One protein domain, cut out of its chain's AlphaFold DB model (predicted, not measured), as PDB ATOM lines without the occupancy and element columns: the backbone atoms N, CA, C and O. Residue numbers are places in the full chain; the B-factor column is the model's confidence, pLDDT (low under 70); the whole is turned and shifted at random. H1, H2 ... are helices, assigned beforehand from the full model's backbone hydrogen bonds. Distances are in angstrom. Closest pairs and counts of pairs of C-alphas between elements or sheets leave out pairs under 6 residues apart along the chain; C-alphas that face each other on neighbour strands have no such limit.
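AT A GLANCE: This is residues 227 to 290 of the 292 residues of an uncharacterized protein of Plasmodium sp. gorilla clade G3 (UniProt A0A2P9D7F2). A long helix, H3, is crossed near its middle by a shorter one, H1, while short H2 sits near the first end of H3 and residues 282 to 290 stick out at the other. The printed part has 64 residues, with named helices H1, H2, H3 in that order and no named strand: all helix. It is only just compact, close to loose, with a radius of gyration of the C-alphas of 12.6 A, spanning 34 by 25 by 18 A.

IN THESE COORDINATES: Residues 227 to 238 hold no named element. H1, residues 239 to 250, begins at C-alpha 239 (-5.456, 77.750, 291.088) and is 16.6 A long. H2 is residues 257 to 264. H3, residues 269 to 289, runs 30.4 A to C-alpha 289 (11.063, 63.849, 279.037).

HOW THE PARTS SIT: H1 touches H3, about perpendicular at 89 degrees; the closest C-alphas, Ile 242 and Ile 276, are 7.2 A apart. Residues 242 to 245 alone touch residues 276 to 280. H2 and H3 are close but not clearly touching, with closest C-alphas Phe 264 and Ile 272 6.3 A apart. H1 and H2 are near each other. In H1, H2 and H3 every O i to N i+4 pair is within hydrogen-bond range.

THE WHOLE: C-alphas 258 and 290, the farthest apart, are 36.2 A apart. The printed part has no cut and no long link between helices. pLDDT is under 70 at residues 227 to 239, 253 and 285 to 290.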
ATOM      1  N   VAL A 227      -0.878  57.931 298.613       45.41
ATOM      2  CA  VAL A 227      -0.941  59.227 297.935       45.41
ATOM      3  C   VAL A 227      -0.366  60.408 298.748       45.41
ATOM      4  O   VAL A 227       0.099  61.368 298.143       45.41
ATOM      5  N   HIS A 228      -0.331  60.356 300.087       43.75
ATOM      6  CA  HIS A 228       0.203  61.442 300.934       43.75
ATOM      7  C   HIS A 228       1.706  61.312 301.268       43.75
ATOM      8  O   HIS A 228       2.229  62.144 302.005       43.75
ATOM      9  N   TYR A 229       2.402  60.289 300.756       40.25
ATOM     10  CA  TYR A 229       3.855  60.094 300.933       40.25
ATOM     11  C   TYR A 229       4.685  60.646 299.759       40.25
ATOM     12  O   TYR A 229       5.812  60.215 299.528       40.25
ATOM     13  N   ALA A 230       4.146  61.590 298.989       43.38
ATOM     14  CA  ALA A 230       4.952  62.329 298.027       43.38
ATOM     15  C   ALA A 230       5.777  63.388 298.777       43.38
ATOM     16  O   ALA A 230       5.206  64.239 299.452       43.38
ATOM     17  N   GLU A 231       7.109  63.349 298.666       40.34
ATOM     18  CA  GLU A 231       7.970  64.454 299.105       40.34
ATOM     19  C   GLU A 231       7.546  65.736 298.370       40.34
ATOM     20  O   GLU A 231       7.727  65.882 297.154       40.34
ATOM     21  N   PHE A 232       6.910  66.644 299.112       46.34
ATOM     22  CA  PHE A 232       6.485  67.950 298.629       46.34
ATOM     23  C   PHE A 232       7.685  68.895 298.643       46.34
ATOM     24  O   PHE A 232       7.978  69.532 299.648       46.34
ATOM     25  N   ASN A 233       8.371  69.005 297.506       40.97
ATOM     26  CA  ASN A 233       9.069  70.247 297.198       40.97
ATOM     27  C   ASN A 233       8.017  71.255 296.726       40.97
ATOM     28  O   ASN A 233       7.353  71.013 295.714       40.97
ATOM     29  N   ASP A 234       7.869  72.347 297.480       44.47
ATOM     30  CA  ASP A 234       6.973  73.483 297.239       44.47
ATOM     31  C   ASP A 234       7.112  74.041 295.816       44.47
ATOM     32  O   ASP A 234       7.825  75.005 295.542       44.47
ATOM     33  N   THR A 235       6.372  73.454 294.886       50.00
ATOM     34  CA  THR A 235       5.947  74.144 293.675       50.00
ATOM     35  C   THR A 235       4.452  74.341 293.817       50.00
ATOM     36  O   THR A 235       3.662  73.445 293.537       50.00
ATOM     37  N   LEU A 236       4.080  75.501 294.360       53.28
ATOM     38  CA  LEU A 236       2.700  75.972 294.451       53.28
ATOM     39  C   LEU A 236       2.039  75.848 293.069       53.28
ATOM     40  O   LEU A 236       2.284  76.665 292.182       53.28
ATOM     41  N   ILE A 237       1.226  74.810 292.875       60.16
ATOM     42  CA  ILE A 237       0.379  74.664 291.689       60.16
ATOM     43  C   ILE A 237      -0.662  75.780 291.759       60.16
ATOM     44  O   ILE A 237      -1.375  75.915 292.755       60.16
ATOM     45  N   SER A 238      -0.707  76.627 290.729       63.25
ATOM     46  CA  SER A 238      -1.601  77.786 290.748       63.25
ATOM     47  C   SER A 238      -3.066  77.337 290.634       63.25
ATOM     48  O   SER A 238      -3.342  76.353 289.942       63.25
ATOM     49  N   PRO A 239      -4.032  78.060 291.234       66.50
ATOM     50  CA  PRO A 239      -5.456  77.750 291.088       66.50
ATOM     51  C   PRO A 239      -5.899  77.599 289.626       66.50
ATOM     52  O   PRO A 239      -6.720  76.744 289.314       66.50
ATOM     53  N   ASN A 240      -5.285  78.354 288.708       73.00
ATOM     54  CA  ASN A 240      -5.567  78.274 287.275       73.00
ATOM     55  C   ASN A 240      -5.153  76.932 286.654       73.00
ATOM     56  O   ASN A 240      -5.834  76.445 285.757       73.00
ATOM     57  N   GLU A 241      -4.067  76.305 287.121       72.19
ATOM     58  CA  GLU A 241      -3.638  74.991 286.620       72.19
ATOM     59  C   GLU A 241      -4.640  73.894 286.998       72.19
ATOM     60  O   GLU A 241      -4.927  73.007 286.196       72.19
ATOM     61  N   ILE A 242      -5.220  73.994 288.196       75.69
ATOM     62  CA  ILE A 242      -6.259  73.077 288.678       75.69
ATOM     63  C   ILE A 242      -7.542  73.275 287.873       75.69
ATOM     64  O   ILE A 242      -8.123  72.301 287.395       75.69
ATOM     65  N   THR A 243      -7.958  74.528 287.673       75.94
ATOM     66  CA  THR A 243      -9.145  74.855 286.877       75.94
ATOM     67  C   THR A 243      -9.003  74.358 285.439       75.94
ATOM     68  O   THR A 243      -9.908  73.696 284.942       75.94
ATOM     69  N   ASN A 244      -7.853  74.579 284.797       78.75
ATOM     70  CA  ASN A 244      -7.596  74.112 283.431       78.75
ATOM     71  C   ASN A 244      -7.588  72.578 283.332       78.75
ATOM     72  O   ASN A 244      -8.111  72.019 282.370       78.75
ATOM     73  N   TYR A 245      -7.022  71.886 284.326       81.00
ATOM     74  CA  TYR A 245      -7.038  70.424 284.382       81.00
ATOM     75  C   TYR A 245      -8.463  69.875 284.481       81.00
ATOM     76  O   TYR A 245      -8.845  68.974 283.736       81.00
ATOM     77  N   LEU A 246      -9.268  70.454 285.372       81.00
ATOM     78  CA  LEU A 246     -10.664  70.069 285.552       81.00
ATOM     79  C   LEU A 246     -11.508  70.395 284.311       81.00
ATOM     80  O   LEU A 246     -12.277  69.547 283.864       81.00
ATOM     81  N   GLN A 247     -11.307  71.555 283.686       82.06
ATOM     82  CA  GLN A 247     -11.944  71.891 282.409       82.06
ATOM     83  C   GLN A 247     -11.557  70.905 281.298       82.06
ATOM     84  O   GLN A 247     -12.418  70.494 280.524       82.06
ATOM     85  N   GLY A 248     -10.295  70.470 281.243       79.00
ATOM     86  CA  GLY A 248      -9.835  69.463 280.285       79.00
ATOM     87  C   GLY A 248     -10.472  68.083 280.488       79.00
ATOM     88  O   GLY A 248     -10.764  67.397 279.511       79.00
ATOM     89  N   LEU A 249     -10.720  67.686 281.740       81.81
ATOM     90  CA  LEU A 249     -11.355  66.404 282.070       81.81
ATOM     91  C   LEU A 249     -12.863  66.391 281.810       81.81
ATOM     92  O   LEU A 249     -13.381  65.416 281.272       81.81
ATOM     93  N   PHE A 250     -13.566  67.451 282.213       82.62
ATOM     94  CA  PHE A 250     -15.030  67.493 282.178       82.62
ATOM     95  C   PHE A 250     -15.591  68.199 280.937       82.62
ATOM     96  O   PHE A 250     -16.786  68.085 280.677       82.62
ATOM     97  N   GLN A 251     -14.753  68.907 280.168       79.56
ATOM     98  CA  GLN A 251     -15.131  69.675 278.969       79.56
ATOM     99  C   GLN A 251     -16.301  70.650 279.210       79.56
ATOM    100  O   GLN A 251     -17.090  70.936 278.311       79.56
ATOM    101  N   GLN A 252     -16.433  71.146 280.442       77.38
ATOM    102  CA  GLN A 252     -17.505  72.030 280.899       77.38
ATOM    103  C   GLN A 252     -16.924  73.099 281.828       77.38
ATOM    104  O   GLN A 252     -15.996  72.828 282.590       77.38
ATOM    105  N   GLU A 253     -17.473  74.316 281.776       64.31
ATOM    106  CA  GLU A 253     -17.006  75.432 282.613       64.31
ATOM    107  C   GLU A 253     -17.464  75.312 284.073       64.31
ATOM    108  O   GLU A 253     -16.737  75.717 284.976       64.31
ATOM    109  N   ASN A 254     -18.634  74.709 284.310       74.94
ATOM    110  CA  ASN A 254     -19.225  74.546 285.637       74.94
ATOM    111  C   ASN A 254     -19.396  73.062 285.961       74.94
ATOM    112  O   ASN A 254     -20.261  72.396 285.395       74.94
ATOM    113  N   ILE A 255     -18.587  72.560 286.890       76.88
ATOM    114  CA  ILE A 255     -18.637  71.169 287.349       76.88
ATOM    115  C   ILE A 255     -19.490  71.116 288.615       76.88
ATOM    116  O   ILE A 255     -19.203  71.814 289.588       76.88
ATOM    117  N   ASN A 256     -20.535  70.287 288.618       80.62
ATOM    118  CA  ASN A 256     -21.330  70.051 289.820       80.62
ATOM    119  C   ASN A 256     -20.534  69.197 290.828       80.62
ATOM    120  O   ASN A 256     -19.823  68.265 290.447       80.62
ATOM    121  N   GLU A 257     -20.694  69.472 292.122       80.00
ATOM    122  CA  GLU A 257     -20.053  68.742 293.222       80.00
ATOM    123  C   GLU A 257     -20.292  67.227 293.129       80.00
ATOM    124  O   GLU A 257     -19.374  66.431 293.323       80.00
ATOM    125  N   GLU A 258     -21.507  66.817 292.770       81.69
ATOM    126  CA  GLU A 258     -21.869  65.404 292.644       81.69
ATOM    127  C   GLU A 258     -21.148  64.722 291.468       81.69
ATOM    128  O   GLU A 258     -20.714  63.577 291.577       81.69
ATOM    129  N   GLN A 259     -20.925  65.442 290.363       80.19
ATOM    130  CA  GLN A 259     -20.156  64.940 289.220       80.19
ATOM    131  C   GLN A 259     -18.675  64.780 289.571       80.19
ATOM    132  O   GLN A 259     -18.063  63.779 289.198       80.19
ATOM    133  N   LEU A 260     -18.118  65.734 290.324       81.44
ATOM    134  CA  LEU A 260     -16.738  65.679 290.799       81.44
ATOM    135  C   LEU A 260     -16.532  64.461 291.710       81.44
ATOM    136  O   LEU A 260     -15.638  63.650 291.472       81.44
ATOM    137  N   LYS A 261     -17.402  64.285 292.711       83.56
ATOM    138  CA  LYS A 261     -17.326  63.160 293.654       83.56
ATOM    139  C   LYS A 261     -17.508  61.810 292.965       83.56
ATOM    140  O   LYS A 261     -16.759  60.879 293.249       83.56
ATOM    141  N   ASN A 262     -18.444  61.715 292.018       82.62
ATOM    142  CA  ASN A 262     -18.674  60.488 291.254       82.62
ATOM    143  C   ASN A 262     -17.487  60.128 290.352       82.62
ATOM    144  O   ASN A 262     -17.141  58.954 290.249       82.62
ATOM    145  N   PHE A 263     -16.836  61.117 289.732       81.94
ATOM    146  CA  PHE A 263     -15.672  60.881 288.875       81.94
ATOM    147  C   PHE A 263     -14.456  60.381 289.664       81.94
ATOM    148  O   PHE A 263     -13.781  59.446 289.240       81.94
ATOM    149  N   PHE A 264     -14.186  60.982 290.826       80.06
ATOM    150  CA  PHE A 264     -13.063  60.587 291.684       80.06
ATOM    151  C   PHE A 264     -13.405  59.445 292.656       80.06
ATOM    152  O   PHE A 264     -12.514  58.942 293.339       80.06
ATOM    153  N   GLY A 265     -14.671  59.018 292.717       78.44
ATOM    154  CA  GLY A 265     -15.143  57.924 293.569       78.44
ATOM    155  C   GLY A 265     -15.004  58.191 295.072       78.44
ATOM    156  O   GLY A 265     -14.940  57.245 295.855       78.44
ATOM    157  N   THR A 266     -14.910  59.460 295.479       77.69
ATOM    158  CA  THR A 266     -14.713  59.878 296.873       77.69
ATOM    159  C   THR A 266     -15.413  61.207 297.136       77.69
ATOM    160  O   THR A 266     -15.473  62.078 296.270       77.69
ATOM    161  N   ASP A 267     -15.945  61.370 298.343       83.94
ATOM    162  CA  ASP A 267     -16.516  62.621 298.843       83.94
ATOM    163  C   ASP A 267     -15.477  63.512 299.545       83.94
ATOM    164  O   ASP A 267     -15.776  64.652 299.907       83.94
ATOM    165  N   ASN A 268     -14.244  63.019 299.702       80.81
ATOM    166  CA  ASN A 268     -13.157  63.731 300.353       80.81
ATOM    167  C   ASN A 268     -12.398  64.640 299.368       80.81
ATOM    168  O   ASN A 268     -11.554  64.185 298.594       80.81
ATOM    169  N   TYR A 269     -12.638  65.949 299.466       76.62
ATOM    170  CA  TYR A 269     -11.980  66.983 298.658       76.62
ATOM    171  C   TYR A 269     -10.452  66.965 298.713       76.62
ATOM    172  O   TYR A 269      -9.799  67.273 297.719       76.62
ATOM    173  N   GLU A 270      -9.875  66.585 299.850       73.94
ATOM    174  CA  GLU A 270      -8.429  66.492 300.008       73.94
ATOM    175  C   GLU A 270      -7.865  65.364 299.128       73.94
ATOM    176  O   GLU A 270      -6.883  65.561 298.415       73.94
ATOM    177  N   GLN A 271      -8.533  64.208 299.081       74.12
ATOM    178  CA  GLN A 271      -8.140  63.105 298.197       74.12
ATOM    179  C   GLN A 271      -8.273  63.486 296.719       74.12
ATOM    180  O   GLN A 271      -7.362  63.209 295.939       74.12
ATOM    181  N   ILE A 272      -9.369  64.156 296.348       78.19
ATOM    182  CA  ILE A 272      -9.583  64.670 294.986       78.19
ATOM    183  C   ILE A 272      -8.436  65.605 294.591       78.19
ATOM    184  O   ILE A 272      -7.826  65.437 293.533       78.19
ATOM    185  N   TYR A 273      -8.091  66.543 295.474       79.44
ATOM    186  CA  TYR A 273      -6.984  67.471 295.275       79.44
ATOM    187  C   TYR A 273      -5.653  66.735 295.060       79.44
ATOM    188  O   TYR A 273      -4.944  67.023 294.096       79.44
ATOM    189  N   TYR A 274      -5.339  65.722 295.871       74.62
ATOM    190  CA  TYR A 274      -4.107  64.942 295.710       74.62
ATOM    191  C   TYR A 274      -4.041  64.142 294.404       74.62
ATOM    192  O   TYR A 274      -2.969  64.050 293.798       74.62
ATOM    193  N   VAL A 275      -5.163  63.588 293.936       78.88
ATOM    194  CA  VAL A 275      -5.220  62.902 292.634       78.88
ATOM    195  C   VAL A 275      -4.930  63.888 291.500       78.88
ATOM    196  O   VAL A 275      -4.111  63.594 290.626       78.88
ATOM    197  N   ILE A 276      -5.539  65.078 291.540       81.19
ATOM    198  CA  ILE A 276      -5.307  66.141 290.551       81.19
ATOM    199  C   ILE A 276      -3.832  66.564 290.545       81.19
ATOM    200  O   ILE A 276      -3.211  66.613 289.482       81.19
ATOM    201  N   LEU A 277      -3.249  66.814 291.721       76.69
ATOM    202  CA  LEU A 277      -1.845  67.215 291.849       76.69
ATOM    203  C   LEU A 277      -0.885  66.176 291.257       76.69
ATOM    204  O   LEU A 277       0.022  66.532 290.502       76.69
ATOM    205  N   ASN A 278      -1.081  64.894 291.574       76.62
ATOM    206  CA  ASN A 278      -0.227  63.824 291.055       76.62
ATOM    207  C   ASN A 278      -0.340  63.692 289.533       76.62
ATOM    208  O   ASN A 278       0.674  63.519 288.856       76.62
ATOM    209  N   ASN A 279      -1.543  63.838 288.978       79.06
ATOM    210  CA  ASN A 279      -1.744  63.793 287.533       79.06
ATOM    211  C   ASN A 279      -1.085  64.982 286.822       79.06
ATOM    212  O   ASN A 279      -0.410  64.784 285.812       79.06
ATOM    213  N   LEU A 280      -1.198  66.193 287.376       78.69
ATOM    214  CA  LEU A 280      -0.505  67.382 286.868       78.69
ATOM    215  C   LEU A 280       1.022  67.226 286.920       78.69
ATOM    216  O   LEU A 280       1.716  67.575 285.962       78.69
ATOM    217  N   LYS A 281       1.562  66.662 288.008       75.75
ATOM    218  CA  LYS A 281       2.998  66.372 288.136       75.75
ATOM    219  C   LYS A 281       3.459  65.366 287.082       75.75
ATOM    220  O   LYS A 281       4.469  65.609 286.424       75.75
ATOM    221  N   ASN A 282       2.704  64.288 286.881       75.06
ATOM    222  CA  ASN A 282       3.006  63.281 285.865       75.06
ATOM    223  C   ASN A 282       2.960  63.874 284.448       75.06
ATOM    224  O   ASN A 282       3.857  63.600 283.656       75.06
ATOM    225  N   GLN A 283       1.988  64.742 284.139       74.44
ATOM    226  CA  GLN A 283       1.932  65.455 282.855       74.44
ATOM    227  C   GLN A 283       3.160  66.351 282.639       74.44
ATOM    228  O   GLN A 283       3.779  66.289 281.579       74.44
ATOM    229  N   LYS A 284       3.562  67.133 283.652       72.31
ATOM    230  CA  LYS A 284       4.761  67.991 283.583       72.31
ATOM    231  C   LYS A 284       6.048  67.171 283.436       72.31
ATOM    232  O   LYS A 284       6.928  67.540 282.666       72.31
ATOM    233  N   GLN A 285       6.155  66.045 284.141       69.81
ATOM    234  CA  GLN A 285       7.296  65.139 284.007       69.81
ATOM    235  C   GLN A 285       7.347  64.503 282.616       69.81
ATOM    236  O   GLN A 285       8.412  64.493 282.013       69.81
ATOM    237  N   MET A 286       6.216  64.052 282.067       63.81
ATOM    238  CA  MET A 286       6.162  63.510 280.705       63.81
ATOM    239  C   MET A 286       6.520  64.563 279.646       63.81
ATOM    240  O   MET A 286       7.304  64.256 278.753       63.81
ATOM    241  N   MET A 287       6.041  65.807 279.784       59.62
ATOM    242  CA  MET A 287       6.410  66.916 278.887       59.62
ATOM    243  C   MET A 287       7.906  67.255 278.939       59.62
ATOM    244  O   MET A 287       8.482  67.594 277.911       59.62
ATOM    245  N   ASN A 288       8.547  67.130 280.104       56.91
ATOM    246  CA  ASN A 288       9.985  67.378 280.262       56.91
ATOM    247  C   ASN A 288      10.877  66.226 279.759       56.91
ATOM    248  O   ASN A 288      12.085  66.415 279.634       56.91
ATOM    249  N   ILE A 289      10.318  65.035 279.504       55.06
ATOM    250  CA  ILE A 289      11.063  63.849 279.037       55.06
ATOM    251  C   ILE A 289      10.966  63.683 277.511       55.06
ATOM    252  O   ILE A 289      11.826  63.045 276.906       55.06
ATOM    253  N   THR A 290       9.967  64.281 276.858       41.03
ATOM    254  CA  THR A 290       9.906  64.382 275.393       41.03
ATOM    255  C   THR A 290      10.711  65.589 274.899       41.03
ATOM    256  O   THR A 290      10.269  66.717 275.121       41.03
TER     257      THR A 290